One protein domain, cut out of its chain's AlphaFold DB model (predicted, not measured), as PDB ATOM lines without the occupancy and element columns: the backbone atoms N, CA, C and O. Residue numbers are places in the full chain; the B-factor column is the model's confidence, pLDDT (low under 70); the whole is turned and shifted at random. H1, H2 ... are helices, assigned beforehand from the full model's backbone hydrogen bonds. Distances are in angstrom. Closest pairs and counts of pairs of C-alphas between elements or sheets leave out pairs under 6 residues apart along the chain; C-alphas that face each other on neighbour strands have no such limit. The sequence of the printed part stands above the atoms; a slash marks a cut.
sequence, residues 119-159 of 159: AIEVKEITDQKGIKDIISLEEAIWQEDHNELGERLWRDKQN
ATOM      1  N   ALA A 119      49.686 130.938  75.928       85.12
ATOM      2  CA  ALA A 119      50.500 129.883  75.309       85.12
ATOM      3  C   ALA A 119      49.969 129.420  73.931       85.12
ATOM      4  O   ALA A 119      50.443 128.423  73.390       85.12
ATOM      5  N   ILE A 120      48.969 130.118  73.388       87.19
ATOM      6  CA  ILE A 120      48.333 129.835  72.104       87.19
ATOM      7  C   ILE A 120      48.788 130.861  71.070       87.19
ATOM      8  O   ILE A 120      48.963 132.043  71.366       87.19
ATOM      9  N   GLU A 121      48.960 130.395  69.840       88.81
ATOM     10  CA  GLU A 121      49.254 131.244  68.695       88.81
ATOM     11  C   GLU A 121      47.933 131.716  68.069       88.81
ATOM     12  O   GLU A 121      47.090 130.896  67.708       88.81
ATOM     13  N   VAL A 122      47.749 133.031  67.940       89.50
ATOM     14  CA  VAL A 122      46.602 133.616  67.232       89.50
ATOM     15  C   VAL A 122      46.998 133.815  65.774       89.50
ATOM     16  O   VAL A 122      47.979 134.500  65.490       89.50
ATOM     17  N   LYS A 123      46.240 133.216  64.852       91.62
ATOM     18  CA  LYS A 123      46.432 133.362  63.404       91.62
ATOM     19  C   LYS A 123      45.172 133.899  62.765       91.62
ATOM     20  O   LYS A 123      44.068 133.492  63.111       91.62
ATOM     21  N   GLU A 124      45.362 134.788  61.806       94.06
ATOM     22  CA  GLU A 124      44.288 135.248  60.946       94.06
ATOM     23  C   GLU A 124      43.804 134.102  60.047       94.06
ATOM     24  O   GLU A 124      44.613 133.375  59.465       94.06
ATOM     25  N   ILE A 125      42.486 133.945  59.916       95.62
ATOM     26  CA  ILE A 125      41.900 133.046  58.919       95.62
ATOM     27  C   ILE A 125      42.079 133.683  57.540       95.62
ATOM     28  O   ILE A 125      41.608 134.797  57.300       95.62
ATOM     29  N   THR A 126      42.755 132.981  56.632       95.69
ATOM     30  CA  THR A 126      43.079 133.465  55.279       95.69
ATOM     31  C   THR A 126      42.427 132.656  54.162       95.69
ATOM     32  O   THR A 126      42.473 133.073  53.007       95.69
ATOM     33  N   ASP A 127      41.805 131.522  54.482       96.19
ATOM     34  CA  ASP A 127      41.213 130.621  53.503       96.19
ATOM     35  C   ASP A 127      39.838 130.097  53.936       96.19
ATOM     36  O   ASP A 127      39.394 130.236  55.080       96.19
ATOM     37  N   GLN A 128      39.146 129.473  52.984       96.56
ATOM     38  CA  GLN A 128      37.814 128.923  53.204       96.56
ATOM     39  C   GLN A 128      37.833 127.740  54.183       96.56
ATOM     40  O   GLN A 128      36.811 127.433  54.793       96.56
ATOM     41  N   LYS A 129      38.976 127.056  54.344       97.25
ATOM     42  CA  LYS A 129      39.097 125.967  55.313       97.25
ATOM     43  C   LYS A 129      39.008 126.524  56.732       97.25
ATOM     44  O   LYS A 129      38.233 125.993  57.515       97.25
ATOM     45  N   GLY A 130      39.723 127.602  57.042       97.00
ATOM     46  CA  GLY A 130      39.642 128.250  58.349       97.00
ATOM     47  C   GLY A 130      38.234 128.765  58.664       97.00
ATOM     48  O   GLY A 130      37.789 128.643  59.800       97.00
ATOM     49  N   ILE A 131      37.494 129.248  57.655       97.88
ATOM     50  CA  ILE A 131      36.073 129.593  57.822       97.88
ATOM     51  C   ILE A 131      35.244 128.351  58.182       97.88
ATOM     52  O   ILE A 131      34.489 128.371  59.145       97.88
ATOM     53  N   LYS A 132      35.419 127.232  57.472       97.19
ATOM     54  CA  LYS A 132      34.723 125.976  57.811       97.19
ATOM     55  C   LYS A 132      35.075 125.463  59.210       97.19
ATOM     56  O   LYS A 132      34.202 124.933  59.893       97.19
ATOM     57  N   ASP A 133      36.329 125.627  59.630       97.25
ATOM     58  CA  ASP A 133      36.790 125.220  60.958       97.25
ATOM     59  C   ASP A 133      36.076 126.032  62.064       97.25
ATOM     60  O   ASP A 133      35.646 125.439  63.053       97.25
ATOM     61  N   ILE A 134      35.889 127.356  61.898       96.44
ATOM     62  CA  ILE A 134      35.146 128.171  62.882       96.44
ATOM     63  C   ILE A 134      33.643 127.864  62.876       96.44
ATOM     64  O   ILE A 134      33.061 127.745  63.948       96.44
ATOM     65  N   ILE A 135      33.031 127.632  61.709       97.75
ATOM     66  CA  ILE A 135      31.614 127.235  61.634       97.75
ATOM     67  C   ILE A 135      31.384 125.901  62.343       97.75
ATOM     68  O   ILE A 135      30.500 125.802  63.184       97.75
ATOM     69  N   SER A 136      32.253 124.913  62.115       97.56
ATOM     70  CA  SER A 136      32.160 123.618  62.805       97.56
ATOM     71  C   SER A 136      32.264 123.754  64.333       97.56
ATOM     72  O   SER A 136      31.671 122.964  65.066       97.56
ATOM     73  N   LEU A 137      33.033 124.733  64.827       97.06
ATOM     74  CA  LEU A 137      33.145 125.021  66.258       97.06
ATOM     75  C   LEU A 137      31.869 125.671  66.811       97.06
ATOM     76  O   LEU A 137      31.380 125.223  67.848       97.06
ATOM     77  N   GLU A 138      31.338 126.695  66.137       97.19
ATOM     78  CA  GLU A 138      30.094 127.377  66.530       97.19
ATOM     79  C   GLU A 138      28.921 126.384  66.579       97.19
ATOM     80  O   GLU A 138      28.234 126.289  67.596       97.19
ATOM     81  N   GLU A 139      28.758 125.547  65.549       97.31
ATOM     82  CA  GLU A 139      27.710 124.515  65.496       97.31
ATOM     83  C   GLU A 139      27.841 123.495  66.640       97.31
ATOM     84  O   GLU A 139      26.841 123.062  67.213       97.31
ATOM     85  N   ALA A 140      29.068 123.128  67.026       97.56
ATOM     86  CA  ALA A 140      29.301 122.209  68.139       97.56
ATOM     87  C   ALA A 140      28.964 122.821  69.513       97.56
ATOM     88  O   ALA A 140      28.581 122.089  70.429       97.56
ATOM     89  N   ILE A 141      29.117 124.140  69.670       97.06
ATOM     90  CA  ILE A 141      28.835 124.863  70.918       97.06
ATOM     91  C   ILE A 141      27.340 125.168  71.038       97.06
ATOM     92  O   ILE A 141      26.732 124.863  72.067       97.06
ATOM     93  N   TRP A 142      26.759 125.756  69.994       94.56
ATOM     94  CA  TRP A 142      25.395 126.290  70.004       94.56
ATOM     95  C   TRP A 142      24.337 125.293  69.537       94.56
ATOM     96  O   TRP A 142      23.163 125.479  69.838       94.56
ATOM     97  N   GLN A 143      24.744 124.199  68.885       96.31
ATOM     98  CA  GLN A 143      23.852 123.142  68.389       96.31
ATOM     99  C   GLN A 143      22.802 123.648  67.380       96.31
ATOM    100  O   GLN A 143      21.680 123.142  67.336       96.31
ATOM    101  N   GLU A 144      23.176 124.621  66.550       94.38
ATOM    102  CA  GLU A 144      22.356 125.187  65.473       94.38
ATOM    103  C   GLU A 144      23.195 125.437  64.210       94.38
ATOM    104  O   GLU A 144      24.420 125.518  64.294       94.38
ATOM    105  N   ASP A 145      22.538 125.533  63.051       94.25
ATOM    106  CA  ASP A 145      23.180 125.735  61.743       94.25
ATOM    107  C   ASP A 145      23.783 127.141  61.625       94.25
ATOM    108  O   ASP A 145      23.114 128.133  61.910       94.25
ATOM    109  N   HIS A 146      25.039 127.220  61.181       95.00
ATOM    110  CA  HIS A 146      25.765 128.483  61.017       95.00
ATOM    111  C   HIS A 146      26.275 128.690  59.581       95.00
ATOM    112  O   HIS A 146      27.221 129.451  59.347       95.00
ATOM    113  N   ASN A 147      25.660 128.041  58.587       91.75
ATOM    114  CA  ASN A 147      26.121 128.134  57.202       91.75
ATOM    115  C   ASN A 147      26.043 129.567  56.659       91.75
ATOM    116  O   ASN A 147      26.999 130.024  56.031       91.75
ATOM    117  N   GLU A 148      24.975 130.310  56.976       90.94
ATOM    118  CA  GLU A 148      24.826 131.722  56.585       90.94
ATOM    119  C   GLU A 148      25.988 132.588  57.105       90.94
ATOM    120  O   GLU A 148      26.547 133.407  56.370       90.94
ATOM    121  N   LEU A 149      26.425 132.360  58.353       92.62
ATOM    122  CA  LEU A 149      27.590 133.039  58.925       92.62
ATOM    123  C   LEU A 149      28.866 132.692  58.147       92.62
ATOM    124  O   LEU A 149      29.673 133.579  57.866       92.62
ATOM    125  N   GLY A 150      29.053 131.424  57.779       95.00
ATOM    126  CA  GLY A 150      30.210 130.971  57.006       95.00
ATOM    127  C   GLY A 150      30.278 131.600  55.618       95.00
ATOM    128  O   GLY A 150      31.341 132.064  55.194       95.00
ATOM    129  N   GLU A 151      29.143 131.659  54.923       93.69
ATOM    130  CA  GLU A 151      29.026 132.315  53.621       93.69
ATOM    131  C   GLU A 151      29.350 133.806  53.714       93.69
ATOM    132  O   GLU A 151      30.156 134.299  52.916       93.69
ATOM    133  N   ARG A 152      28.812 134.509  54.726       92.81
ATOM    134  CA  ARG A 152      29.161 135.911  54.989       92.81
ATOM    135  C   ARG A 152      30.651 136.085  55.240       92.81
ATOM    136  O   ARG A 152      31.287 136.877  54.552       92.81
ATOM    137  N   LEU A 153      31.217 135.362  56.206       94.00
ATOM    138  CA  LEU A 153      32.614 135.548  56.601       94.00
ATOM    139  C   LEU A 153      33.568 135.284  55.432       94.00
ATOM    140  O   LEU A 153      34.542 136.017  55.251       94.00
ATOM    141  N   TRP A 154      33.291 134.261  54.616       94.94
ATOM    142  CA  TRP A 154      34.106 133.991  53.436       94.94
ATOM    143  C   TRP A 154      33.989 135.102  52.399       94.94
ATOM    144  O   TRP A 154      35.007 135.579  51.904       94.94
ATOM    145  N   ARG A 155      32.768 135.548  52.098       94.06
ATOM    146  CA  ARG A 155      32.516 136.645  51.161       94.06
ATOM    147  C   ARG A 155      33.197 137.939  51.602       94.06
ATOM    148  O   ARG A 155      33.826 138.599  50.779       94.06
ATOM    149  N   ASP A 156      33.106 138.286  52.879       91.56
ATOM    150  CA  ASP A 156      33.714 139.499  53.422       91.56
ATOM    151  C   ASP A 156      35.246 139.422  53.369       91.56
ATOM    152  O   ASP A 156      35.893 140.409  53.039       91.56
ATOM    153  N   LYS A 157      35.828 138.230  53.563       91.38
ATOM    154  CA  LYS A 157      37.277 138.000  53.439       91.38
ATOM    155  C   LYS A 157      37.830 138.216  52.025       91.38
ATOM    156  O   LYS A 157      39.031 138.425  51.875       91.38
ATOM    157  N   GLN A 158      36.991 138.102  50.993       88.81
ATOM    158  CA  GLN A 158      37.408 138.266  49.595       88.81
ATOM    159  C   GLN A 158      37.424 139.728  49.117       88.81
ATOM    160  O   GLN A 158      37.898 139.974  48.007       88.81
ATOM    161  N   ASN A 159      36.896 140.671  49.905       73.19
ATOM    162  CA  ASN A 159      36.807 142.095  49.556       73.19
ATOM    163  C   ASN A 159      37.768 142.935  50.400       73.19
ATOM    164  O   ASN A 159      38.257 143.952  49.861       73.19
TER     165      ASN A 159
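AT A GLANCE: This is residues 119 to 159 of the 159 residues of the protein "N-acetyltransferase" of Virgibacillus halodenitrificans (UniProt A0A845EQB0). A free arm, residues 119 to 124, sticks out ahead of a helical hairpin, in which H1 and the shorter H2 fold back on each other through a tight link. The printed part has 41 residues with two named helices, H1 then H2, no named strand, and the class all helix. It is only just loose, close to compact, with a radius of gyration of the C-alphas of 11.0 A, and its outline is flat, spanning 32 by 26 by 12 A.

HOW THE PARTS SIT: Residues 119 to 124 stand free. H1, residues 128 to 142, and H2, residues 147 to 157, touch and form a helical hairpin. Their closest C-alphas, those of Ile 131 and Gly 150, are 6.1 A apart. They run opposite ways at a tilt of 36 degrees, only just steep. In H1 and H2 every O i to N i+4 pair is within hydrogen-bond range.

IN THESE COORDINATES: H1 begins at C-alpha 128, (37.814, 128.923, 53.204), and measures 21.1 A from first to last C-alpha. H2 measures 15.4 A and ends at C-alpha 157, (37.277, 138.000, 53.439).

THE WHOLE: The C-alphas farthest apart, those of Ala 119 and Glu 148, are 31.8 A apart. The printed part has no cut, and its one link between helices, four residues, is tight. Residue 159 is the chain's last. Mean pLDDT of the printed part is 93.8, and no printed residue is under 70.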